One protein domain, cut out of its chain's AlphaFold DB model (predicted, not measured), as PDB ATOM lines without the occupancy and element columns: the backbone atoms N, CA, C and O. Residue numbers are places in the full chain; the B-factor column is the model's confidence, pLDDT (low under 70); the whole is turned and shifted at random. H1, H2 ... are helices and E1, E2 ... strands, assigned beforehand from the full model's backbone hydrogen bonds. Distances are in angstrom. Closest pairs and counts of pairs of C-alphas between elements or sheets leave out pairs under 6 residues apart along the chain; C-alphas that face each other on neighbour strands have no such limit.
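Overview. This is residues 46 to 226 of the 250 residues of an uncharacterized protein of Symbiodinium microadriaticum (UniProt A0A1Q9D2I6). A twisted sheet is built round one long strand, E3, which folds back at residue 143 into a narrow V; E5 and E7 pair with its first arm, E2 and E1 follow beyond E7, and E4 and E6 pair with its second arm. H1 and H2 cover the part of the sheet made by E2, E5 and the first arm of E3, both on one face, and H3 folds back on H2; the long loop of residues 152 to 176 lies at the far end from H1. The printed part has 181 residues with three named helices and seven named strands, in the order E1 H1 H2 H3 E2 E3 E4 E5 E6 E7. The sheet is branched and its neighbour pairs are antiparallel; the class is mixed, helices and strands, with 85 residues, under half, in named elements. The whole is compact, with a radius of gyration of the C-alphas of 16.0 A and spans of 47 by 39 by 28 A.

Along the chain. E1, residues 46 to 48, begins at C-alpha 46 at (-25.975, 50.804, -8.736). H1 is residues 59 to 68, 13.8 A long; H2, residues 76 to 91, is 22.2 A; H3, residues 97 to 107, is 15.1 A. E2 is residues 116 to 122, 18.1 A. E3, residues 137 to 151, spans 15.5 A end to end and bends by 147 degrees at residue 143, with C-alpha 143 at (-20.912, 32.856, -14.346). E4 is residues 177 to 183, 20.0 A; E5 is residues 190 to 193, E6 residues 198 to 202. E7, residues 208 to 214, is 17.5 A and ends at C-alpha 214 at (-33.906, 47.199, -14.609).

Arrangement. E4 and E5 lie on one side of E3, E6 and E7 on the other. Between E3 and E5, N 139 and O 191 are within hydrogen-bond range at 2.8 A, and between E3 and E7, N 138 and O 213 are within hydrogen-bond range at 2.8 A. In the hairpin of E3 and E4, N 148 and O 180 are within hydrogen-bond range at 2.8 A; between E3 and E6, N 149 and O 200 are within hydrogen-bond range at 2.9 A. E2 and E7 have N 118 and O 212 at 2.9 A. E1 and E2 have no such pair within hydrogen-bond range, though C-alphas 46 and 118 face each other at 5.1 A. H2 runs along the strands over E3 and E5 at a height over the sheet of 9.5 A, with the C-alphas of His 90 and Ala 192 closest to E5 at 6.1 A. H1, on the same face, has a height over the sheet of 8.7 A and lies over E2, only just not over E7 as well: dropped onto the local plane, 8 of its 10 C-alphas fall on E2 and 2 on E7. H1 and H2 only just touch, with 3 pairs of C-alphas within 8 A, H2 by residue 76 alone; the closest are Leu 61 and Gly 76, 6.8 A. H2 and H3 form a helical hairpin and touch by residues 84 to 91 of H2, at a shallow tilt of 27 degrees, opposite ways; their closest C-alphas, Leu 91 and Gly 97, are 4.3 A apart. H3 is not on the sheet. In H1, H2 and H3 every O i to N i+4 pair is within hydrogen-bond range.

Size, cuts and confidence. The C-alphas farthest apart, those of Ser 75 and Pro 173, are 46.8 A apart. The printed part has no cut; the links E2 to E3 and E3 to E4 are long. Mean pLDDT of the printed part is 84.4, with residues 46 to 56, 95 to 97 and 157 to 165 under 70.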
ATOM      1  N   SER A  46     -25.010  50.156  -7.834       47.22
ATOM      2  CA  SER A  46     -25.975  50.804  -8.736       47.22
ATOM      3  C   SER A  46     -25.550  52.256  -8.969       47.22
ATOM      4  O   SER A  46     -25.018  52.902  -8.060       47.22
ATOM      5  N   LEU A  47     -25.757  52.756 -10.190       46.84
ATOM      6  CA  LEU A  47     -25.627  54.168 -10.550       46.84
ATOM      7  C   LEU A  47     -26.822  54.562 -11.442       46.84
ATOM      8  O   LEU A  47     -27.066  53.864 -12.430       46.84
ATOM      9  N   PRO A  48     -27.536  55.665 -11.134       49.56
ATOM     10  CA  PRO A  48     -28.603  56.192 -11.986       49.56
ATOM     11  C   PRO A  48     -28.050  56.724 -13.318       49.56
ATOM     12  O   PRO A  48     -26.903  57.171 -13.402       49.56
ATOM     13  N   LEU A  49     -28.866  56.661 -14.372       54.81
ATOM     14  CA  LEU A  49     -28.430  56.737 -15.776       54.81
ATOM     15  C   LEU A  49     -28.915  57.980 -16.524       54.81
ATOM     16  O   LEU A  49     -29.234  57.937 -17.713       54.81
ATOM     17  N   ASP A  50     -28.918  59.116 -15.840       47.09
ATOM     18  CA  ASP A  50     -29.627  60.304 -16.316       47.09
ATOM     19  C   ASP A  50     -28.914  61.101 -17.438       47.09
ATOM     20  O   ASP A  50     -29.458  62.100 -17.902       47.09
ATOM     21  N   GLU A  51     -27.748  60.674 -17.959       45.34
ATOM     22  CA  GLU A  51     -26.966  61.476 -18.936       45.34
ATOM     23  C   GLU A  51     -26.278  60.709 -20.097       45.34
ATOM     24  O   GLU A  51     -25.329  61.205 -20.710       45.34
ATOM     25  N   ALA A  52     -26.713  59.503 -20.471       45.22
ATOM     26  CA  ALA A  52     -25.930  58.677 -21.400       45.22
ATOM     27  C   ALA A  52     -26.314  58.830 -22.894       45.22
ATOM     28  O   ALA A  52     -27.049  58.016 -23.450       45.22
ATOM     29  N   ARG A  53     -25.699  59.795 -23.603       44.84
ATOM     30  CA  ARG A  53     -25.556  59.733 -25.086       44.84
ATOM     31  C   ARG A  53     -24.820  58.465 -25.554       44.84
ATOM     32  O   ARG A  53     -25.001  58.046 -26.693       44.84
ATOM     33  N   ASP A  54     -24.059  57.847 -24.651       54.75
ATOM     34  CA  ASP A  54     -23.275  56.629 -24.859       54.75
ATOM     35  C   ASP A  54     -23.900  55.392 -24.188       54.75
ATOM     36  O   ASP A  54     -23.192  54.446 -23.874       54.75
ATOM     37  N   TRP A  55     -25.215  55.361 -23.940       58.34
ATOM     38  CA  TRP A  55     -25.888  54.211 -23.318       58.34
ATOM     39  C   TRP A  55     -25.821  52.940 -24.180       58.34
ATOM     40  O   TRP A  55     -26.227  52.999 -25.349       58.34
ATOM     41  N   PRO A  56     -25.405  51.769 -23.646       59.72
ATOM     42  CA  PRO A  56     -24.786  51.504 -22.344       59.72
ATOM     43  C   PRO A  56     -23.243  51.598 -22.342       59.72
ATOM     44  O   PRO A  56     -22.629  51.487 -21.285       59.72
ATOM     45  N   GLY A  57     -22.602  51.816 -23.495       70.31
ATOM     46  CA  GLY A  57     -21.179  52.166 -23.580       70.31
ATOM     47  C   GLY A  57     -20.258  51.139 -22.919       70.31
ATOM     48  O   GLY A  57     -20.522  49.941 -22.942       70.31
ATOM     49  N   GLU A  58     -19.158  51.604 -22.324       81.56
ATOM     50  CA  GLU A  58     -18.196  50.761 -21.589       81.56
ATOM     51  C   GLU A  58     -18.636  50.445 -20.148       81.56
ATOM     52  O   GLU A  58     -17.982  49.667 -19.452       81.56
ATOM     53  N   TYR A  59     -19.723  51.050 -19.665       81.75
ATOM     54  CA  TYR A  59     -20.054  51.047 -18.242       81.75
ATOM     55  C   TYR A  59     -20.363  49.645 -17.671       81.75
ATOM     56  O   TYR A  59     -19.756  49.288 -16.660       81.75
ATOM     57  N   PRO A  60     -21.182  48.786 -18.310       84.19
ATOM     58  CA  PRO A  60     -21.409  47.415 -17.832       84.19
ATOM     59  C   PRO A  60     -20.128  46.587 -17.755       84.19
ATOM     60  O   PRO A  60     -19.962  45.759 -16.862       84.19
ATOM     61  N   LEU A  61     -19.195  46.832 -18.676       86.44
ATOM     62  CA  LEU A  61     -17.909  46.143 -18.711       86.44
ATOM     63  C   LEU A  61     -17.016  46.595 -17.557       86.44
ATOM     64  O   LEU A  61     -16.367  45.774 -16.913       86.44
ATOM     65  N   GLN A  62     -17.006  47.895 -17.257       85.81
ATOM     66  CA  GLN A  62     -16.335  48.423 -16.070       85.81
ATOM     67  C   GLN A  62     -16.951  47.848 -14.795       85.81
ATOM     68  O   GLN A  62     -16.212  47.434 -13.907       85.81
ATOM     69  N   LEU A  63     -18.281  47.752 -14.728       83.94
ATOM     70  CA  LEU A  63     -18.984  47.147 -13.604       83.94
ATOM     71  C   LEU A  63     -18.584  45.672 -13.415       83.94
ATOM     72  O   LEU A  63     -18.241  45.295 -12.299       83.94
ATOM     73  N   CYS A  64     -18.516  44.868 -14.486       85.81
ATOM     74  CA  CYS A  64     -18.003  43.486 -14.428       85.81
ATOM     75  C   CYS A  64     -16.594  43.420 -13.820       85.81
ATOM     76  O   CYS A  64     -16.330  42.631 -12.909       85.81
ATOM     77  N   ARG A  65     -15.684  44.264 -14.326       87.94
ATOM     78  CA  ARG A  65     -14.280  44.288 -13.895       87.94
ATOM     79  C   ARG A  65     -14.151  44.730 -12.442       87.94
ATOM     80  O   ARG A  65     -13.386  44.134 -11.695       87.94
ATOM     81  N   HIS A  66     -14.891  45.758 -12.034       84.50
ATOM     82  CA  HIS A  66     -14.807  46.309 -10.685       84.50
ATOM     83  C   HIS A  66     -15.507  45.440  -9.639       84.50
ATOM     84  O   HIS A  66     -14.943  45.238  -8.568       84.50
ATOM     85  N   ALA A  67     -16.701  44.924  -9.937       80.50
ATOM     86  CA  ALA A  67     -17.475  44.129  -8.988       80.50
ATOM     87  C   ALA A  67     -16.942  42.695  -8.855       80.50
ATOM     88  O   ALA A  67     -16.924  42.150  -7.754       80.50
ATOM     89  N   PHE A  68     -16.490  42.090  -9.961       86.88
ATOM     90  CA  PHE A  68     -16.165  40.659 -10.006       86.88
ATOM     91  C   PHE A  68     -14.750  40.338 -10.490       86.88
ATOM     92  O   PHE A  68     -14.370  39.170 -10.505       86.88
ATOM     93  N   GLY A  69     -13.965  41.330 -10.920       90.44
ATOM     94  CA  GLY A  69     -12.667  41.073 -11.551       90.44
ATOM     95  C   GLY A  69     -12.781  40.379 -12.913       90.44
ATOM     96  O   GLY A  69     -11.811  39.779 -13.368       90.44
ATOM     97  N   ILE A  70     -13.955  40.427 -13.555       90.12
ATOM     98  CA  ILE A  70     -14.224  39.742 -14.824       90.12
ATOM     99  C   ILE A  70     -14.049  40.722 -15.984       90.12
ATOM    100  O   ILE A  70     -14.729  41.745 -16.049       90.12
ATOM    101  N   ASP A  71     -13.174  40.378 -16.929       92.06
ATOM    102  CA  ASP A  71     -13.098  41.038 -18.231       92.06
ATOM    103  C   ASP A  71     -13.799  40.181 -19.288       92.06
ATOM    104  O   ASP A  71     -13.413  39.039 -19.530       92.06
ATOM    105  N   LEU A  72     -14.831  40.735 -19.923       88.38
ATOM    106  CA  LEU A  72     -15.594  40.029 -20.953       88.38
ATOM    107  C   LEU A  72     -14.866  39.956 -22.302       88.38
ATOM    108  O   LEU A  72     -15.337  39.259 -23.197       88.38
ATOM    109  N   GLY A  73     -13.753  40.681 -22.478       91.38
ATOM    110  CA  GLY A  73     -12.968  40.647 -23.717       91.38
ATOM    111  C   GLY A  73     -13.701  41.207 -24.943       91.38
ATOM    112  O   GLY A  73     -13.303  40.949 -26.076       91.38
ATOM    113  N   VAL A  74     -14.774  41.972 -24.730       89.81
ATOM    114  CA  VAL A  74     -15.553  42.651 -25.773       89.81
ATOM    115  C   VAL A  74     -15.490  44.162 -25.573       89.81
ATOM    116  O   VAL A  74     -15.231  44.632 -24.467       89.81
ATOM    117  N   SER A  75     -15.731  44.933 -26.633       89.88
ATOM    118  CA  SER A  75     -15.913  46.382 -26.509       89.88
ATOM    119  C   SER A  75     -17.325  46.719 -26.031       89.88
ATOM    120  O   SER A  75     -18.267  45.946 -26.232       89.88
ATOM    121  N   GLY A  76     -17.503  47.912 -25.467       86.31
ATOM    122  CA  GLY A  76     -18.807  48.419 -25.047       86.31
ATOM    123  C   GLY A  76     -19.817  48.471 -26.194       86.31
ATOM    124  O   GLY A  76     -20.989  48.156 -26.009       86.31
ATOM    125  N   ALA A  77     -19.363  48.766 -27.417       84.75
ATOM    126  CA  ALA A  77     -20.212  48.743 -28.611       84.75
ATOM    127  C   ALA A  77     -20.728  47.333 -28.951       84.75
ATOM    128  O   ALA A  77     -21.886  47.180 -29.340       84.75
ATOM    129  N   VAL A  78     -19.892  46.301 -28.787       88.94
ATOM    130  CA  VAL A  78     -20.300  44.903 -28.998       88.94
ATOM    131  C   VAL A  78     -21.271  44.465 -27.906       88.94
ATOM    132  O   VAL A  78     -22.319  43.911 -28.226       88.94
ATOM    133  N   PHE A  79     -20.972  44.764 -26.638       88.81
ATOM    134  CA  PHE A  79     -21.861  44.437 -25.519       88.81
ATOM    135  C   PHE A  79     -23.227  45.117 -25.662       88.81
ATOM    136  O   PHE A  79     -24.262  44.469 -25.544       88.81
ATOM    137  N   ARG A  80     -23.234  46.409 -26.012       85.31
ATOM    138  CA  ARG A  80     -24.438  47.180 -26.338       85.31
ATOM    139  C   ARG A  80     -25.293  46.487 -27.385       85.31
ATOM    140  O   ARG A  80     -26.498  46.378 -27.206       85.31
ATOM    141  N   ARG A  81     -24.680  46.061 -28.489       85.94
ATOM    142  CA  ARG A  81     -25.406  45.393 -29.565       85.94
ATOM    143  C   ARG A  81     -26.017  44.081 -29.081       85.94
ATOM    144  O   ARG A  81     -27.205  43.895 -29.261       85.94
ATOM    145  N   GLN A  82     -25.244  43.246 -28.387       89.50
ATOM    146  CA  GLN A  82     -25.748  41.990 -27.815       89.50
ATOM    147  C   GLN A  82     -26.926  42.213 -26.860       89.50
ATOM    148  O   GLN A  82     -27.877  41.444 -26.871       89.50
ATOM    149  N   MET A  83     -26.863  43.275 -26.057       87.69
ATOM    150  CA  MET A  83     -27.941  43.672 -25.159       87.69
ATOM    151  C   MET A  83     -29.223  44.006 -25.937       87.69
ATOM    152  O   MET A  83     -30.293  43.525 -25.587       87.69
ATOM    153  N   PHE A  84     -29.121  44.809 -27.000       85.12
ATOM    154  CA  PHE A  84     -30.276  45.165 -27.830       85.12
ATOM    155  C   PHE A  84     -30.818  43.983 -28.633       85.12
ATOM    156  O   PHE A  84     -32.030  43.806 -28.656       85.12
ATOM    157  N   ASP A  85     -29.943  43.159 -29.210       86.81
ATOM    158  CA  ASP A  85     -30.332  41.945 -29.932       86.81
ATOM    159  C   ASP A  85     -31.119  41.002 -28.994       86.81
ATOM    160  O   ASP A  85     -32.164  40.484 -29.375       86.81
ATOM    161  N   ALA A  86     -30.684  40.856 -27.733       88.12
ATOM    162  CA  ALA A  86     -31.393  40.050 -26.736       88.12
ATOM    163  C   ALA A  86     -32.782  40.616 -26.401       88.12
ATOM    164  O   ALA A  86     -33.749  39.860 -26.316       88.12
ATOM    165  N   VAL A  87     -32.902  41.935 -26.226       85.31
ATOM    166  CA  VAL A  87     -34.202  42.585 -25.994       85.31
ATOM    167  C   VAL A  87     -35.119  42.391 -27.204       85.31
ATOM    168  O   VAL A  87     -36.281  42.031 -27.027       85.31
ATOM    169  N   GLU A  88     -34.615  42.596 -28.420       85.44
ATOM    170  CA  GLU A  88     -35.388  42.421 -29.649       85.44
ATOM    171  C   GLU A  88     -35.887  40.977 -29.786       85.44
ATOM    172  O   GLU A  88     -37.088  40.760 -29.949       85.44
ATOM    173  N   GLU A  89     -35.000  39.992 -29.638       85.94
ATOM    174  CA  GLU A  89     -35.328  38.565 -29.723       85.94
ATOM    175  C   GLU A  89     -36.416  38.159 -28.719       85.94
ATOM    176  O   GLU A  89     -37.366  37.457 -29.068       85.94
ATOM    177  N   HIS A  90     -36.310  38.627 -27.474       82.62
ATOM    178  CA  HIS A  90     -37.205  38.191 -26.406       82.62
ATOM    179  C   HIS A  90     -38.532  38.954 -26.377       82.62
ATOM    180  O   HIS A  90     -39.569  38.357 -26.078       82.62
ATOM    181  N   LEU A  91     -38.523  40.262 -26.660       81.31
ATOM    182  CA  LEU A  91     -39.712  41.105 -26.522       81.31
ATOM    183  C   LEU A  91     -40.564  41.150 -27.792       81.31
ATOM    184  O   LEU A  91     -41.783  41.265 -27.700       81.31
ATOM    185  N   THR A  92     -39.985  41.041 -28.989       77.62
ATOM    186  CA  THR A  92     -40.792  41.149 -30.223       77.62
ATOM    187  C   THR A  92     -41.725  39.959 -30.443       77.62
ATOM    188  O   THR A  92     -42.761  40.107 -31.089       77.62
ATOM    189  N   ALA A  93     -41.413  38.803 -29.857       74.12
ATOM    190  CA  ALA A  93     -42.244  37.604 -29.923       74.12
ATOM    191  C   ALA A  93     -43.474  37.644 -28.992       74.12
ATOM    192  O   ALA A  93     -44.262  36.697 -28.979       74.12
ATOM    193  N   ARG A  94     -43.637  38.702 -28.189       75.56
ATOM    194  CA  ARG A  94     -44.614  38.757 -27.096       75.56
ATOM    195  C   ARG A  94     -45.748  39.746 -27.385       75.56
ATOM    196  O   ARG A  94     -45.513  40.751 -28.046       75.56
ATOM    197  N   PRO A  95     -46.976  39.528 -26.875       67.62
ATOM    198  CA  PRO A  95     -48.135  40.360 -27.228       67.62
ATOM    199  C   PRO A  95     -47.979  41.857 -26.911       67.62
ATOM    200  O   PRO A  95     -48.507  42.698 -27.637       67.62
ATOM    201  N   HIS A  96     -47.250  42.196 -25.845       68.12
ATOM    202  CA  HIS A  96     -47.049  43.583 -25.392       68.12
ATOM    203  C   HIS A  96     -45.626  44.096 -25.591       68.12
ATOM    204  O   HIS A  96     -45.401  45.308 -25.608       68.12
ATOM    205  N   GLY A  97     -44.681  43.188 -25.828       69.31
ATOM    206  CA  GLY A  97     -43.276  43.527 -25.959       69.31
ATOM    207  C   GLY A  97     -42.946  44.520 -27.083       69.31
ATOM    208  O   GLY A  97     -42.069  45.343 -26.848       69.31
ATOM    209  N   PRO A  98     -43.639  44.580 -28.245       76.81
ATOM    210  CA  PRO A  98     -43.303  45.544 -29.296       76.81
ATOM    211  C   PRO A  98     -43.384  47.017 -28.874       76.81
ATOM    212  O   PRO A  98     -42.541  47.811 -29.292       76.81
ATOM    213  N   ALA A  99     -44.373  47.402 -28.058       80.06
ATOM    214  CA  ALA A  99     -44.535  48.794 -27.632       80.06
ATOM    215  C   ALA A  99     -43.466  49.197 -26.606       80.06
ATOM    216  O   ALA A  99     -42.862  50.264 -26.736       80.06
ATOM    217  N   ASP A 100     -43.202  48.329 -25.631       80.12
ATOM    218  CA  ASP A 100     -42.203  48.575 -24.589       80.12
ATOM    219  C   ASP A 100     -40.779  48.487 -25.167       80.12
ATOM    220  O   ASP A 100     -39.918  49.304 -24.846       80.12
ATOM    221  N   HIS A 101     -40.548  47.568 -26.110       82.31
ATOM    222  CA  HIS A 101     -39.321  47.503 -26.901       82.31
ATOM    223  C   HIS A 101     -39.105  48.798 -27.690       82.31
ATOM    224  O   HIS A 101     -38.029  49.389 -27.618       82.31
ATOM    225  N   ALA A 102     -40.122  49.289 -28.404       83.69
ATOM    226  CA  ALA A 102     -40.008  50.531 -29.165       83.69
ATOM    227  C   ALA A 102     -39.688  51.740 -28.267       83.69
ATOM    228  O   ALA A 102     -38.888  52.599 -28.652       83.69
ATOM    229  N   GLU A 103     -40.273  51.814 -27.068       83.50
ATOM    230  CA  GLU A 103     -39.922  52.827 -26.069       83.50
ATOM    231  C   GLU A 103     -38.458  52.697 -25.632       83.50
ATOM    232  O   GLU A 103     -37.719  53.686 -25.695       83.50
ATOM    233  N   TRP A 104     -38.031  51.489 -25.263       83.44
ATOM    234  CA  TRP A 104     -36.672  51.199 -24.814       83.44
ATOM    235  C   TRP A 104     -35.626  51.560 -25.863       83.44
ATOM    236  O   TRP A 104     -34.653  52.245 -25.556       83.44
ATOM    237  N   ILE A 105     -35.840  51.185 -27.126       82.12
ATOM    238  CA  ILE A 105     -34.938  51.543 -28.228       82.12
ATOM    239  C   ILE A 105     -34.884  53.059 -28.430       82.12
ATOM    240  O   ILE A 105     -33.806  53.628 -28.612       82.12
ATOM    241  N   ARG A 106     -36.040  53.732 -28.404       81.62
ATOM    242  CA  ARG A 106     -36.138  55.170 -28.692       81.62
ATOM    243  C   ARG A 106     -35.571  56.039 -27.572       81.62
ATOM    244  O   ARG A 106     -35.025  57.104 -27.853       81.62
ATOM    245  N   THR A 107     -35.771  55.642 -26.321       81.75
ATOM    246  CA  THR A 107     -35.547  56.509 -25.152       81.75
ATOM    247  C   THR A 107     -34.528  55.966 -24.163       81.75
ATOM    248  O   THR A 107     -34.054  56.725 -23.321       81.75
ATOM    249  N   GLY A 108     -34.208  54.673 -24.237       79.06
ATOM    250  CA  GLY A 108     -33.466  53.968 -23.196       79.06
ATOM    251  C   GLY A 108     -34.251  53.795 -21.895       79.06
ATOM    252  O   GLY A 108     -33.637  53.454 -20.895       79.06
ATOM    253  N   ARG A 109     -35.565  54.060 -21.878       85.62
ATOM    254  CA  ARG A 109     -36.444  53.949 -20.705       85.62
ATOM    255  C   ARG A 109     -37.418  52.795 -20.870       85.62
ATOM    256  O   ARG A 109     -37.725  52.394 -21.991       85.62
ATOM    257  N   SER A 110     -37.930  52.299 -19.750       85.44
ATOM    258  CA  SER A 110     -39.097  51.426 -19.749       85.44
ATOM    259  C   SER A 110     -40.177  52.028 -18.878       85.44
ATOM    260  O   SER A 110     -39.948  52.251 -17.685       85.44
ATOM    261  N   ASN A 111     -41.346  52.268 -19.476       84.25
ATOM    262  CA  ASN A 111     -42.494  52.821 -18.782       84.25
ATOM    263  C   ASN A 111     -42.123  54.134 -18.066       84.25
ATOM    264  O   ASN A 111     -42.291  54.273 -16.855       84.25
ATOM    265  N   ASP A 112     -41.480  55.040 -18.810       82.06
ATOM    266  CA  ASP A 112     -40.924  56.329 -18.377       82.06
ATOM    267  C   ASP A 112     -39.817  56.285 -17.301       82.06
ATOM    268  O   ASP A 112     -39.187  57.313 -17.013       82.06
ATOM    269  N   ASN A 113     -39.488  55.113 -16.752       82.88
ATOM    270  CA  ASN A 113     -38.444  54.965 -15.743       82.88
ATOM    271  C   ASN A 113     -37.068  54.770 -16.405       82.88
ATOM    272  O   ASN A 113     -36.942  53.967 -17.340       82.88
ATOM    273  N   PRO A 114     -36.025  55.487 -15.948       84.12
ATOM    274  CA  PRO A 114     -34.666  55.187 -16.367       84.12
ATOM    275  C   PRO A 114     -34.259  53.818 -15.797       84.12
ATOM    276  O   PRO A 114     -34.563  53.528 -14.638       84.12
ATOM    277  N   PRO A 115     -33.593  52.960 -16.581       84.50
ATOM    278  CA  PRO A 115     -33.026  51.737 -16.045       84.50
ATOM    279  C   PRO A 115     -31.853  52.058 -15.117       84.50
ATOM    280  O   PRO A 115     -31.258  53.130 -15.190       84.50
ATOM    281  N   GLU A 116     -31.494  51.083 -14.296       85.44
ATOM    282  CA  GLU A 116     -30.301  51.017 -13.464       85.44
ATOM    283  C   GLU A 116     -29.537  49.738 -13.797       85.44
ATOM    284  O   GLU A 116     -30.137  48.695 -14.062       85.44
ATOM    285  N   PHE A 117     -28.207  49.801 -13.757       84.75
ATOM    286  CA  PHE A 117     -27.387  48.594 -13.764       84.75
ATOM    287  C   PHE A 117     -27.111  48.146 -12.340       84.75
ATOM    288  O   PHE A 117     -26.650  48.944 -11.525       84.75
ATOM    289  N   VAL A 118     -27.278  46.854 -12.085       85.56
ATOM    290  CA  VAL A 118     -26.862  46.222 -10.838       85.56
ATOM    291  C   VAL A 118     -26.002  45.000 -11.126       85.56
ATOM    292  O   VAL A 118     -26.299  44.210 -12.017       85.56
ATOM    293  N   ALA A 119     -24.922  44.850 -10.369       86.31
ATOM    294  CA  ALA A 119     -24.114  43.637 -10.336       86.31
ATOM    295  C   ALA A 119     -24.510  42.800  -9.117       86.31
ATOM    296  O   ALA A 119     -24.530  43.319  -7.998       86.31
ATOM    297  N   LEU A 120     -24.820  41.521  -9.330       88.50
ATOM    298  CA  LEU A 120     -25.289  40.608  -8.289       88.50
ATOM    299  C   LEU A 120     -24.458  39.321  -8.274       88.50
ATOM    300  O   LEU A 120     -24.224  38.710  -9.317       88.50
ATOM    301  N   ALA A 121     -24.036  38.921  -7.074       89.25
ATOM    302  CA  ALA A 121     -23.505  37.595  -6.780       89.25
ATOM    303  C   ALA A 121     -24.534  36.849  -5.929       89.25
ATOM    304  O   ALA A 121     -24.804  37.238  -4.792       89.25
ATOM    305  N   ILE A 122     -25.130  35.809  -6.496       90.12
ATOM    306  CA  ILE A 122     -26.213  35.046  -5.888       90.12
ATOM    307  C   ILE A 122     -25.647  33.690  -5.463       90.12
ATOM    308  O   ILE A 122     -25.223  32.921  -6.330       90.12
ATOM    309  N   PRO A 123     -25.618  33.367  -4.159       92.00
ATOM    310  CA  PRO A 123     -25.149  32.067  -3.686       92.00
ATOM    311  C   PRO A 123     -26.003  30.915  -4.234       92.00
ATOM    312  O   PRO A 123     -27.142  31.156  -4.634       92.00
ATOM    313  N   PRO A 124     -25.532  29.658  -4.188       92.06
ATOM    314  CA  PRO A 124     -26.373  28.497  -4.471       92.06
ATOM    315  C   PRO A 124     -27.624  28.455  -3.584       92.06
ATOM    316  O   PRO A 124     -27.613  28.950  -2.453       92.06
ATOM    317  N   ARG A 125     -28.685  27.807  -4.071       91.50
ATOM    318  CA  ARG A 125     -29.939  27.529  -3.345       91.50
ATOM    319  C   ARG A 125     -30.609  28.778  -2.785       91.50
ATOM    320  O   ARG A 125     -31.181  28.768  -1.689       91.50
ATOM    321  N   THR A 126     -30.519  29.857  -3.548       90.50
ATOM    322  CA  THR A 126     -31.069  31.161  -3.210       90.50
ATOM    323  C   THR A 126     -32.208  31.467  -4.165       90.50
ATOM    324  O   THR A 126     -32.015  31.454  -5.376       90.50
ATOM    325  N   ALA A 127     -33.388  31.753  -3.624       91.06
ATOM    326  CA  ALA A 127     -34.554  32.137  -4.405       91.06
ATOM    327  C   ALA A 127     -34.956  33.573  -4.083       91.06
ATOM    328  O   ALA A 127     -34.972  33.969  -2.916       91.06
ATOM    329  N   PHE A 128     -35.300  34.331  -5.119       90.94
ATOM    330  CA  PHE A 128     -35.960  35.620  -4.962       90.94
ATOM    331  C   PHE A 128     -37.452  35.410  -4.696       90.94
ATOM    332  O   PHE A 128     -37.998  34.321  -4.903       90.94
ATOM    333  N   PHE A 129     -38.129  36.453  -4.224       91.50
ATOM    334  CA  PHE A 129     -39.583  36.425  -4.119       91.50
ATOM    335  C   PHE A 129     -40.222  36.288  -5.496       91.50
ATOM    336  O   PHE A 129     -39.654  36.720  -6.497       91.50
ATOM    337  N   VAL A 130     -41.425  35.721  -5.543       92.81
ATOM    338  CA  VAL A 130     -42.269  35.851  -6.730       92.81
ATOM    339  C   VAL A 130     -42.631  37.322  -6.858       92.81
ATOM    340  O   VAL A 130     -43.145  37.925  -5.910       92.81
ATOM    341  N   HIS A 131     -42.331  37.906  -8.008       92.25
ATOM    342  CA  HIS A 131     -42.540  39.326  -8.226       92.25
ATOM    343  C   HIS A 131     -42.936  39.626  -9.665       92.25
ATOM    344  O   HIS A 131     -42.870  38.775 -10.553       92.25
ATOM    345  N   GLN A 132     -43.385  40.858  -9.851       90.56
ATOM    346  CA  GLN A 132     -43.740  41.431 -11.130       90.56
ATOM    347  C   GLN A 132     -42.945  42.701 -11.399       90.56
ATOM    348  O   GLN A 132     -42.834  43.560 -10.521       90.56
ATOM    349  N   HIS A 133     -42.459  42.854 -12.630       87.25
ATOM    350  CA  HIS A 133     -41.751  44.062 -13.050       87.25
ATOM    351  C   HIS A 133     -42.688  45.072 -13.722       87.25
ATOM    352  O   HIS A 133     -43.397  44.716 -14.664       87.25
ATOM    353  N   PRO A 134     -42.678  46.350 -13.307       85.25
ATOM    354  CA  PRO A 134     -43.415  47.425 -13.968       85.25
ATOM    355  C   PRO A 134     -42.678  48.019 -15.176       85.25
ATOM    356  O   PRO A 134     -43.188  48.934 -15.821       85.25
ATOM    357  N   GLY A 135     -41.470  47.535 -15.453       88.31
ATOM    358  CA  GLY A 135     -40.658  47.893 -16.604       88.31
ATOM    359  C   GLY A 135     -39.897  46.671 -17.112       88.31
ATOM    360  O   GLY A 135     -39.997  45.587 -16.546       88.31
ATOM    361  N   ILE A 136     -39.135  46.854 -18.182       90.31
ATOM    362  CA  ILE A 136     -38.257  45.834 -18.737       90.31
ATOM    363  C   ILE A 136     -37.104  45.599 -17.762       90.31
ATOM    364  O   ILE A 136     -36.427  46.544 -17.353       90.31
ATOM    365  N   GLU A 137     -36.857  44.334 -17.441       92.69
ATOM    366  CA  GLU A 137     -35.612  43.890 -16.821       92.69
ATOM    367  C   GLU A 137     -34.836  43.031 -17.821       92.69
ATOM    368  O   GLU A 137     -35.393  42.185 -18.515       92.69
ATOM    369  N   LEU A 138     -33.528  43.238 -17.899       93.25
ATOM    370  CA  LEU A 138     -32.629  42.434 -18.709       93.25
ATOM    371  C   LEU A 138     -31.486  41.934 -17.838       93.25
ATOM    372  O   LEU A 138     -30.772  42.729 -17.238       93.25
ATOM    373  N   VAL A 139     -31.274  40.627 -17.803       95.00
ATOM    374  CA  VAL A 139     -30.229  39.981 -17.013       95.00
ATOM    375  C   VAL A 139     -29.204  39.340 -17.937       95.00
ATOM    376  O   VAL A 139     -29.548  38.670 -18.907       95.00
ATOM    377  N   PHE A 140     -27.931  39.527 -17.611       95.00
ATOM    378  CA  PHE A 140     -26.784  38.938 -18.280       95.00
ATOM    379  C   PHE A 140     -25.990  38.066 -17.312       95.00
ATOM    380  O   PHE A 140     -25.415  38.575 -16.346       95.00
ATOM    381  N   LEU A 141     -25.913  36.765 -17.591       96.12
ATOM    382  CA  LEU A 141     -25.163  35.818 -16.771       96.12
ATOM    383  C   LEU A 141     -23.669  35.843 -17.109       96.12
ATOM    384  O   LEU A 141     -23.248  35.516 -18.222       96.12
ATOM    385  N   LEU A 142     -22.859  36.194 -16.110       94.31
ATOM    386  CA  LEU A 142     -21.397  36.224 -16.174       94.31
ATOM    387  C   LEU A 142     -20.780  34.868 -15.819       94.31
ATOM    388  O   LEU A 142     -19.778  34.473 -16.413       94.31
ATOM    389  N   ARG A 143     -21.362  34.166 -14.839       95.06
ATOM    390  CA  ARG A 143     -20.912  32.856 -14.346       95.06
ATOM    391  C   ARG A 143     -22.088  32.076 -13.760       95.06
ATOM    392  O   ARG A 143     -22.975  32.687 -13.170       95.06
ATOM    393  N   GLY A 144     -22.026  30.749 -13.870       95.88
ATOM    394  CA  GLY A 144     -22.982  29.825 -13.260       95.88
ATOM    395  C   GLY A 144     -24.301  29.735 -14.017       95.88
ATOM    396  O   GLY A 144     -24.333  29.934 -15.238       95.88
ATOM    397  N   SER A 145     -25.383  29.453 -13.292       96.12
ATOM    398  CA  SER A 145     -26.730  29.366 -13.856       96.12
ATOM    399  C   SER A 145     -27.793  29.972 -12.962       96.12
ATOM    400  O   SER A 145     -27.631  30.120 -11.751       96.12
ATOM    401  N   MET A 146     -28.909  30.311 -13.595       96.06
ATOM    402  CA  MET A 146     -30.111  30.755 -12.919       96.06
ATOM    403  C   MET A 146     -31.309  30.029 -13.515       96.06
ATOM    404  O   MET A 146     -31.471  29.964 -14.734       96.06
ATOM    405  N   SER A 147     -32.147  29.486 -12.644       96.00
ATOM    406  CA  SER A 147     -33.436  28.916 -13.002       96.00
ATOM    407  C   SER A 147     -34.533  29.950 -12.776       96.00
ATOM    408  O   SER A 147     -34.445  30.821 -11.909       96.00
ATOM    409  N   GLU A 148     -35.585  29.845 -13.571       96.25
ATOM    410  CA  GLU A 148     -36.764  30.688 -13.502       96.25
ATOM    411  C   GLU A 148     -38.020  29.825 -13.573       96.25
ATOM    412  O   GLU A 148     -38.084  28.874 -14.353       96.25
ATOM    413  N   VAL A 149     -39.036  30.199 -12.799       96.56
ATOM    414  CA  VAL A 149     -40.429  29.799 -13.018       96.56
ATOM    415  C   VAL A 149     -41.230  31.048 -13.376       96.56
ATOM    416  O   VAL A 149     -41.259  31.999 -12.598       96.56
ATOM    417  N   ARG A 150     -41.879  31.054 -14.542       95.25
ATOM    418  CA  ARG A 150     -42.573  32.216 -15.119       95.25
ATOM    419  C   ARG A 150     -44.009  31.883 -15.501       95.25
ATOM    420  O   ARG A 150     -44.252  30.822 -16.067       95.25
ATOM    421  N   LEU A 151     -44.931  32.814 -15.267       94.94
ATOM    422  CA  LEU A 151     -46.298  32.755 -15.795       94.94
ATOM    423  C   LEU A 151     -46.300  32.976 -17.320       94.94
ATOM    424  O   LEU A 151     -45.800  33.997 -17.787       94.94
ATOM    425  N   GLU A 152     -46.834  32.027 -18.096       91.69
ATOM    426  CA  GLU A 152     -46.757  32.061 -19.569       91.69
ATOM    427  C   GLU A 152     -47.601  33.177 -20.199       91.69
ATOM    428  O   GLU A 152     -47.119  33.849 -21.112       91.69
ATOM    429  N   ASP A 153     -48.797  33.408 -19.651       88.19
ATOM    430  CA  ASP A 153     -49.776  34.391 -20.120       88.19
ATOM    431  C   ASP A 153     -50.243  35.259 -18.941       88.19
ATOM    432  O   ASP A 153     -51.303  35.017 -18.351       88.19
ATOM    433  N   PRO A 154     -49.421  36.233 -18.513       85.31
ATOM    434  CA  PRO A 154     -49.758  37.053 -17.366       85.31
ATOM    435  C   PRO A 154     -51.009  37.899 -17.652       85.31
ATOM    436  O   PRO A 154     -51.162  38.409 -18.767       85.31
ATOM    437  N   PRO A 155     -51.914  38.082 -16.667       82.00
ATOM    438  CA  PRO A 155     -53.018  39.020 -16.826       82.00
ATOM    439  C   PRO A 155     -52.456  40.408 -17.153       82.00
ATOM    440  O   PRO A 155     -51.385  40.774 -16.669       82.00
ATOM    441  N   HIS A 156     -53.162  41.183 -17.980       71.38
ATOM    442  CA  HIS A 156     -52.710  42.524 -18.348       71.38
ATOM    443  C   HIS A 156     -52.479  43.375 -17.101       71.38
ATOM    444  O   HIS A 156     -53.357  43.492 -16.244       71.38
ATOM    445  N   VAL A 157     -51.300  43.984 -17.017       65.12
ATOM    446  CA  VAL A 157     -50.879  44.708 -15.820       65.12
ATOM    447  C   VAL A 157     -50.830  46.198 -16.063       65.12
ATOM    448  O   VAL A 157     -50.402  46.681 -17.111       65.12
ATOM    449  N   HIS A 158     -51.287  46.916 -15.038       58.12
ATOM    450  CA  HIS A 158     -51.186  48.356 -14.930       58.12
ATOM    451  C   HIS A 158     -49.719  48.778 -15.037       58.12
ATOM    452  O   HIS A 158     -48.914  48.517 -14.145       58.12
ATOM    453  N   ARG A 159     -49.402  49.516 -16.103       63.50
ATOM    454  CA  ARG A 159     -48.162  50.298 -16.221       63.50
ATOM    455  C   ARG A 159     -47.911  51.145 -14.963       63.50
ATOM    456  O   ARG A 159     -46.777  51.327 -14.544       63.50
ATOM    457  N   ASP A 160     -48.965  51.555 -14.268       60.97
ATOM    458  CA  ASP A 160     -48.887  52.277 -13.000       60.97
ATOM    459  C   ASP A 160     -48.837  51.354 -11.771       60.97
ATOM    460  O   ASP A 160     -49.669  51.478 -10.872       60.97
ATOM    461  N   CYS A 161     -47.858  50.448 -11.673       55.34
ATOM    462  CA  CYS A 161     -47.576  49.736 -10.414       55.34
ATOM    463  C   CYS A 161     -46.982  50.700  -9.368       55.34
ATOM    464  O   CYS A 161     -45.815  50.614  -8.988       55.34
ATOM    465  N   LYS A 162     -47.780  51.675  -8.930       58.59
ATOM    466  CA  LYS A 162     -47.539  52.474  -7.722       58.59
ATOM    467  C   LYS A 162     -48.020  51.737  -6.473       58.59
ATOM    468  O   LYS A 162     -47.720  52.157  -5.361       58.59
ATOM    469  N   GLU A 163     -48.785  50.665  -6.652       61.00
ATOM    470  CA  GLU A 163     -49.316  49.867  -5.559       61.00
ATOM    471  C   GLU A 163     -48.247  48.927  -4.996       61.00
ATOM    472  O   GLU A 163     -47.519  48.260  -5.726       61.00
ATOM    473  N   ALA A 164     -48.169  48.857  -3.666       59.84
ATOM    474  CA  ALA A 164     -47.207  48.019  -2.953       59.84
ATOM    475  C   ALA A 164     -47.553  46.516  -2.979       59.84
ATOM    476  O   ALA A 164     -46.802  45.709  -2.433       59.84
ATOM    477  N   LYS A 165     -48.706  46.133  -3.543       64.12
ATOM    478  CA  LYS A 165     -49.211  44.755  -3.551       64.12
ATOM    479  C   LYS A 165     -49.671  44.356  -4.941       64.12
ATOM    480  O   LYS A 165     -50.244  45.166  -5.662       64.12
ATOM    481  N   ALA A 166     -49.444  43.091  -5.285       73.00
ATOM    482  CA  ALA A 166     -49.857  42.563  -6.572       73.00
ATOM    483  C   ALA A 166     -51.393  42.458  -6.660       73.00
ATOM    484  O   ALA A 166     -52.011  41.965  -5.711       73.00
ATOM    485  N   PRO A 167     -52.014  42.869  -7.782       76.25
ATOM    486  CA  PRO A 167     -53.469  42.992  -7.877       76.25
ATOM    487  C   PRO A 167     -54.210  41.676  -8.167       76.25
ATOM    488  O   PRO A 167     -55.437  41.676  -8.253       76.25
ATOM    489  N   PHE A 168     -53.510  40.552  -8.330       83.81
ATOM    490  CA  PHE A 168     -54.115  39.262  -8.682       83.81
ATOM    491  C   PHE A 168     -53.590  38.109  -7.825       83.81
ATOM    492  O   PHE A 168     -52.535  38.183  -7.194       83.81
ATOM    493  N   ASP A 169     -54.384  37.041  -7.794       90.25
ATOM    494  CA  ASP A 169     -54.112  35.799  -7.079       90.25
ATOM    495  C   ASP A 169     -53.571  34.755  -8.062       90.25
ATOM    496  O   ASP A 169     -54.269  34.345  -8.994       90.25
ATOM    497  N   LEU A 170     -52.324  34.325  -7.869       92.62
ATOM    498  CA  LEU A 170     -51.661  33.360  -8.746       92.62
ATOM    499  C   LEU A 170     -52.121  31.917  -8.503       92.62
ATOM    500  O   LEU A 170     -51.692  31.021  -9.229       92.62
ATOM    501  N   ARG A 171     -53.015  31.672  -7.536       93.62
ATOM    502  CA  ARG A 171     -53.634  30.356  -7.299       93.62
ATOM    503  C   ARG A 171     -54.698  29.985  -8.328       93.62
ATOM    504  O   ARG A 171     -55.236  28.880  -8.254       93.62
ATOM    505  N   ASN A 172     -55.034  30.876  -9.264       92.12
ATOM    506  CA  ASN A 172     -55.984  30.555 -10.325       92.12
ATOM    507  C   ASN A 172     -55.499  29.306 -11.103       92.12
ATOM    508  O   ASN A 172     -54.431  29.350 -11.716       92.12
ATOM    509  N   PRO A 173     -56.276  28.203 -11.123       91.50
ATOM    510  CA  PRO A 173     -55.874  26.955 -11.771       91.50
ATOM    511  C   PRO A 173     -55.795  27.051 -13.300       91.50
ATOM    512  O   PRO A 173     -55.333  26.110 -13.945       91.50
ATOM    513  N   GLU A 174     -56.256  28.145 -13.908       92.62
ATOM    514  CA  GLU A 174     -56.103  28.409 -15.341       92.62
ATOM    515  C   GLU A 174     -54.702  28.914 -15.697       92.62
ATOM    516  O   GLU A 174     -54.260  28.734 -16.831       92.62
ATOM    517  N   TYR A 175     -53.966  29.471 -14.733       94.56
ATOM    518  CA  TYR A 175     -52.603  29.930 -14.961       94.56
ATOM    519  C   TYR A 175     -51.644  28.764 -15.216       94.56
ATOM    520  O   TYR A 175     -51.784  27.656 -14.686       94.56
ATOM    521  N   ARG A 176     -50.673  29.010 -16.095       95.19
ATOM    522  CA  ARG A 176     -49.652  28.046 -16.510       95.19
ATOM    523  C   ARG A 176     -48.280  28.633 -16.265       95.19
ATOM    524  O   ARG A 176     -48.027  29.792 -16.584       95.19
ATOM    525  N   PHE A 177     -47.407  27.822 -15.685       95.38
ATOM    526  CA  PHE A 177     -46.060  28.235 -15.332       95.38
ATOM    527  C   PHE A 177     -45.050  27.396 -16.099       95.38
ATOM    528  O   PHE A 177     -45.107  26.165 -16.077       95.38
ATOM    529  N   ALA A 178     -44.108  28.068 -16.749       95.25
ATOM    530  CA  ALA A 178     -42.989  27.441 -17.424       95.25
ATOM    531  C   ALA A 178     -41.730  27.573 -16.575       95.25
ATOM    532  O   ALA A 178     -41.434  28.648 -16.051       95.25
ATOM    533  N   ARG A 179     -40.960  26.486 -16.488       95.75
ATOM    534  CA  ARG A 179     -39.622  26.496 -15.898       95.75
ATOM    535  C   ARG A 179     -38.567  26.577 -16.991       95.75
ATOM    536  O   ARG A 179     -38.665  25.870 -17.994       95.75
ATOM    537  N   ARG A 180     -37.551  27.409 -16.788       94.31
ATOM    538  CA  ARG A 180     -36.393  27.545 -17.680       94.31
ATOM    539  C   ARG A 180     -35.117  27.657 -16.858       94.31
ATOM    540  O   ARG A 180     -35.164  28.128 -15.727       94.31
ATOM    541  N   THR A 181     -33.995  27.250 -17.436       95.06
ATOM    542  CA  THR A 181     -32.671  27.405 -16.826       95.06
ATOM    543  C   THR A 181     -31.736  28.034 -17.842       95.06
ATOM    544  O   THR A 181     -31.711  27.647 -19.010       95.06
ATOM    545  N   PHE A 182     -30.991  29.025 -17.380       94.94
ATOM    546  CA  PHE A 182     -30.100  29.847 -18.176       94.94
ATOM    547  C   PHE A 182     -28.680  29.652 -17.668       94.94
ATOM    548  O   PHE A 182     -28.453  29.622 -16.459       94.94
ATOM    549  N   HIS A 183     -27.721  29.538 -18.585       95.88
ATOM    550  CA  HIS A 183     -26.325  29.266 -18.252       95.88
ATOM    551  C   HIS A 183     -25.410  30.339 -18.835       95.88
ATOM    552  O   HIS A 183     -25.517  30.702 -20.014       95.88
ATOM    553  N   ALA A 184     -24.459  30.802 -18.025       94.06
ATOM    554  CA  ALA A 184     -23.389  31.668 -18.495       94.06
ATOM    555  C   ALA A 184     -22.585  30.998 -19.625       94.06
ATOM    556  O   ALA A 184     -22.423  29.781 -19.672       94.06
ATOM    557  N   GLY A 185     -22.068  31.810 -20.551       87.31
ATOM    558  CA  GLY A 185     -21.241  31.326 -21.667       87.31
ATOM    559  C   GLY A 185     -21.998  30.609 -22.795       87.31
ATOM    560  O   GLY A 185     -21.364  30.188 -23.757       87.31
ATOM    561  N   THR A 186     -23.325  30.504 -22.712       88.38
ATOM    562  CA  THR A 186     -24.179  29.975 -23.790       88.38
ATOM    563  C   THR A 186     -24.862  31.105 -24.565       88.38
ATOM    564  O   THR A 186     -24.832  32.264 -24.143       88.38
ATOM    565  N   GLU A 187     -25.501  30.782 -25.692       78.06
ATOM    566  CA  GLU A 187     -26.369  31.727 -26.414       78.06
ATOM    567  C   GLU A 187     -27.546  32.195 -25.530       78.06
ATOM    568  O   GLU A 187     -27.930  33.359 -25.582       78.06
ATOM    569  N   GLY A 188     -28.016  31.348 -24.604       77.94
ATOM    570  CA  GLY A 188     -29.073  31.645 -23.627       77.94
ATOM    571  C   GLY A 188     -28.598  32.315 -22.331       77.94
ATOM    572  O   GLY A 188     -29.200  32.110 -21.281       77.94
ATOM    573  N   ARG A 189     -27.498  33.075 -22.355       91.81
ATOM    574  CA  ARG A 189     -26.987  33.792 -21.163       91.81
ATOM    575  C   ARG A 189     -27.718  35.105 -20.858       91.81
ATOM    576  O   ARG A 189     -27.433  35.726 -19.835       91.81
ATOM    577  N   TRP A 190     -28.584  35.547 -21.765       92.56
ATOM    578  CA  TRP A 190     -29.460  36.696 -21.568       92.56
ATOM    579  C   TRP A 190     -30.844  36.225 -21.138       92.56
ATOM    580  O   TRP A 190     -31.375  35.268 -21.693       92.56
ATOM    581  N   LEU A 191     -31.428  36.929 -20.176       92.44
ATOM    582  CA  LEU A 191     -32.827  36.795 -19.803       92.44
ATOM    583  C   LEU A 191     -33.468  38.161 -19.969       92.44
ATOM    584  O   LEU A 191     -32.942  39.138 -19.443       92.44
ATOM    585  N   ALA A 192     -34.600  38.238 -20.657       91.44
ATOM    586  CA  ALA A 192     -35.375  39.466 -20.728       91.44
ATOM    587  C   ALA A 192     -36.762  39.251 -20.129       91.44
ATOM    588  O   ALA A 192     -37.477  38.298 -20.446       91.44
ATOM    589  N   ASN A 193     -37.125  40.184 -19.270       91.44
ATOM    590  CA  ASN A 193     -38.384  40.294 -18.580       91.44
ATOM    591  C   ASN A 193     -39.153  41.454 -19.182       91.44
ATOM    592  O   ASN A 193     -38.721  42.601 -19.108       91.44
ATOM    593  N   GLU A 194     -40.285  41.147 -19.802       89.75
ATOM    594  CA  GLU A 194     -41.191  42.168 -20.317       89.75
ATOM    595  C   GLU A 194     -41.949  42.867 -19.185       89.75
ATOM    596  O   GLU A 194     -42.039  42.360 -18.057       89.75
ATOM    597  N   VAL A 195     -42.535  44.020 -19.506       88.31
ATOM    598  CA  VAL A 195     -43.413  44.744 -18.588       88.31
ATOM    599  C   VAL A 195     -44.581  43.845 -18.189       88.31
ATOM    600  O   VAL A 195     -45.252  43.254 -19.031       88.31
ATOM    601  N   GLY A 196     -44.824  43.737 -16.886       87.56
ATOM    602  CA  GLY A 196     -45.874  42.891 -16.332       87.56
ATOM    603  C   GLY A 196     -45.506  41.409 -16.242       87.56
ATOM    604  O   GLY A 196     -46.329  40.631 -15.757       87.56
ATOM    605  N   SER A 197     -44.296  40.994 -16.635       90.94
ATOM    606  CA  SER A 197     -43.860  39.613 -16.403       90.94
ATOM    607  C   SER A 197     -43.918  39.261 -14.919       90.94
ATOM    608  O   SER A 197     -43.527  40.062 -14.072       90.94
ATOM    609  N   ILE A 198     -44.412  38.056 -14.617       93.19
ATOM    610  CA  ILE A 198     -44.466  37.499 -13.263       93.19
ATOM    611  C   ILE A 198     -43.614  36.246 -13.236       93.19
ATOM    612  O   ILE A 198     -43.863  35.298 -13.993       93.19
ATOM    613  N   HIS A 199     -42.617  36.240 -12.365       95.31
ATOM    614  CA  HIS A 199     -41.703  35.119 -12.259       95.31
ATOM    615  C   HIS A 199     -41.062  35.025 -10.878       95.31
ATOM    616  O   HIS A 199     -41.140  35.927 -10.042       95.31
ATOM    617  N   GLN A 200     -40.389  33.901 -10.671       95.81
ATOM    618  CA  GLN A 200     -39.425  33.694  -9.613       95.81
ATOM    619  C   GLN A 200     -38.121  33.214 -10.228       95.81
ATOM    620  O   GLN A 200     -38.110  32.208 -10.937       95.81
ATOM    621  N   THR A 201     -37.028  33.889  -9.906       95.50
ATOM    622  CA  THR A 201     -35.678  33.439 -10.236       95.50
ATOM    623  C   THR A 201     -35.008  32.831  -9.010       95.50
ATOM    624  O   THR A 201     -35.277  33.217  -7.866       95.50
ATOM    625  N   PHE A 202     -34.162  31.832  -9.231       94.94
ATOM    626  CA  PHE A 202     -33.419  31.162  -8.172       94.94
ATOM    627  C   PHE A 202     -32.183  30.446  -8.711       94.94
ATOM    628  O   PHE A 202     -32.109  30.063  -9.878       94.94
ATOM    629  N   THR A 203     -31.211  30.239  -7.837       94.81
ATOM    630  CA  THR A 203     -30.058  29.371  -8.068       94.81
ATOM    631  C   THR A 203     -30.318  27.985  -7.492       94.81
ATOM    632  O   THR A 203     -30.971  27.829  -6.456       94.81
ATOM    633  N   GLU A 204     -29.797  26.961  -8.162       93.75
ATOM    634  CA  GLU A 204     -29.861  25.574  -7.698       93.75
ATOM    635  C   GLU A 204     -28.574  25.222  -6.946       93.75
ATOM    636  O   GLU A 204     -28.330  25.768  -5.874       93.75
ATOM    637  N   ASP A 205     -27.733  24.336  -7.471       92.12
ATOM    638  CA  ASP A 205     -26.521  23.895  -6.771       92.12
ATOM    639  C   ASP A 205     -25.287  24.771  -7.036       92.12
ATOM    640  O   ASP A 205     -24.309  24.687  -6.291       92.12
ATOM    641  N   GLU A 206     -25.330  25.638  -8.048       92.31
ATOM    642  CA  GLU A 206     -24.251  26.574  -8.364       92.31
ATOM    643  C   GLU A 206     -24.619  28.026  -8.041       92.31
ATOM    644  O   GLU A 206     -25.786  28.410  -8.003       92.31
ATOM    645  N   GLU A 207     -23.596  28.832  -7.763       92.62
ATOM    646  CA  GLU A 207     -23.749  30.278  -7.619       92.62
ATOM    647  C   GLU A 207     -23.994  30.928  -8.984       92.62
ATOM    648  O   GLU A 207     -23.634  30.374 -10.020       92.62
ATOM    649  N   CYS A 208     -24.521  32.146  -8.980       94.56
ATOM    650  CA  CYS A 208     -24.728  32.936 -10.183       94.56
ATOM    651  C   CYS A 208     -24.098  34.319 -10.026       94.56
ATOM    652  O   CYS A 208     -24.383  35.035  -9.067       94.56
ATOM    653  N   LEU A 209     -23.261  34.715 -10.987       94.50
ATOM    654  CA  LEU A 209     -22.832  36.105 -11.131       94.50
ATOM    655  C   LEU A 209     -23.562  36.721 -12.312       94.50
ATOM    656  O   LEU A 209     -23.533  36.158 -13.408       94.50
ATOM    657  N   MET A 210     -24.162  37.889 -12.118       94.25
ATOM    658  CA  MET A 210     -24.924  38.539 -13.176       94.25
ATOM    659  C   MET A 210     -24.853  40.060 -13.131       94.25
ATOM    660  O   MET A 210     -24.557  40.666 -12.098       94.25
ATOM    661  N   ILE A 211     -25.164  40.662 -14.276       92.19
ATOM    662  CA  ILE A 211     -25.572  42.061 -14.374       92.19
ATOM    663  C   ILE A 211     -27.051  42.090 -14.721       92.19
ATOM    664  O   ILE A 211     -27.453  41.428 -15.669       92.19
ATOM    665  N   ALA A 212     -27.838  42.882 -14.001       91.81
ATOM    666  CA  ALA A 212     -29.205  43.198 -14.385       91.81
ATOM    667  C   ALA A 212     -29.331  44.676 -14.773       91.81
ATOM    668  O   ALA A 212     -28.646  45.540 -14.221       91.81
ATOM    669  N   VAL A 213     -30.197  44.943 -15.744       90.69
ATOM    670  CA  VAL A 213     -30.596  46.260 -16.240       90.69
ATOM    671  C   VAL A 213     -32.086  46.373 -15.998       90.69
ATOM    672  O   VAL A 213     -32.849  45.657 -16.635       90.69
ATOM    673  N   TRP A 214     -32.513  47.208 -15.062       89.00
ATOM    674  CA  TRP A 214     -33.906  47.199 -14.609       89.00
ATOM    675  C   TRP A 214     -34.286  48.540 -13.975       89.00
ATOM    676  O   TRP A 214     -33.399  49.260 -13.527       89.00
ATOM    677  N   PRO A 215     -35.572  48.917 -13.902       83.31
ATOM    678  CA  PRO A 215     -35.999  50.231 -13.405       83.31
ATOM    679  C   PRO A 215     -35.926  50.383 -11.871       83.31
ATOM    680  O   PRO A 215     -36.471  51.344 -11.327       83.31
ATOM    681  N   GLY A 216     -35.336  49.422 -11.150       83.19
ATOM    682  CA  GLY A 216     -35.202  49.478  -9.690       83.19
ATOM    683  C   GLY A 216     -36.507  49.265  -8.914       83.19
ATOM    684  O   GLY A 216     -36.589  49.621  -7.739       83.19
ATOM    685  N   ARG A 217     -37.557  48.737  -9.556       84.25
ATOM    686  CA  ARG A 217     -38.886  48.547  -8.956       84.25
ATOM    687  C   ARG A 217     -39.472  47.197  -9.337       84.25
ATOM    688  O   ARG A 217     -39.330  46.772 -10.475       84.25
ATOM    689  N   TYR A 218     -40.182  46.581  -8.399       86.44
ATOM    690  CA  TYR A 218     -41.006  45.394  -8.608       86.44
ATOM    691  C   TYR A 218     -42.167  45.381  -7.608       86.44
ATOM    692  O   TYR A 218     -42.156  46.112  -6.615       86.44
ATOM    693  N   VAL A 219     -43.142  44.508  -7.841       87.06
ATOM    694  CA  VAL A 219     -44.232  44.211  -6.905       87.06
ATOM    695  C   VAL A 219     -44.113  42.759  -6.453       87.06
ATOM    696  O   VAL A 219     -44.096  41.864  -7.292       87.06
ATOM    697  N   ILE A 220     -44.018  42.520  -5.142       88.56
ATOM    698  CA  ILE A 220     -43.928  41.168  -4.562       88.56
ATOM    699  C   ILE A 220     -45.332  40.589  -4.339       88.56
ATOM    700  O   ILE A 220     -46.243  41.290  -3.895       88.56
ATOM    701  N   PHE A 221     -45.480  39.289  -4.593       88.81
ATOM    702  CA  PHE A 221     -46.663  38.506  -4.231       88.81
ATOM    703  C   PHE A 221     -46.523  37.949  -2.816       88.81
ATOM    704  O   PHE A 221     -45.465  37.435  -2.448       88.81
ATOM    705  N   SER A 222     -47.590  38.021  -2.018       89.44
ATOM    706  CA  SER A 222     -47.612  37.353  -0.715       89.44
ATOM    707  C   SER A 222     -47.754  35.839  -0.878       89.44
ATOM    708  O   SER A 222     -48.303  35.368  -1.869       89.44
ATOM    709  N   GLU A 223     -47.320  35.068   0.123       89.25
ATOM    710  CA  GLU A 223     -47.465  33.601   0.132       89.25
ATOM    711  C   GLU A 223     -48.921  33.151  -0.063       89.25
ATOM    712  O   GLU A 223     -49.182  32.164  -0.742       89.25
ATOM    713  N   GLU A 224     -49.880  33.917   0.464       91.38
ATOM    714  CA  GLU A 224     -51.315  33.651   0.317       91.38
ATOM    715  C   GLU A 224     -51.807  33.765  -1.132       91.38
ATOM    716  O   GLU A 224     -52.864  33.229  -1.447       91.38
ATOM    717  N   GLN A 225     -51.069  34.456  -2.005       91.88
ATOM    718  CA  GLN A 225     -51.386  34.610  -3.427       91.88
ATOM    719  C   GLN A 225     -50.708  33.548  -4.295       91.88
ATOM    720  O   GLN A 225     -50.926  33.544  -5.504       91.88
ATOM    721  N   LEU A 226     -49.852  32.688  -3.733       93.25
ATOM    722  CA  LEU A 226     -49.048  31.752  -4.512       93.25
ATOM    723  C   LEU A 226     -49.689  30.358  -4.573       93.25
ATOM    724  O   LEU A 226     -50.188  29.863  -3.561       93.25
TER     725      LEU A 226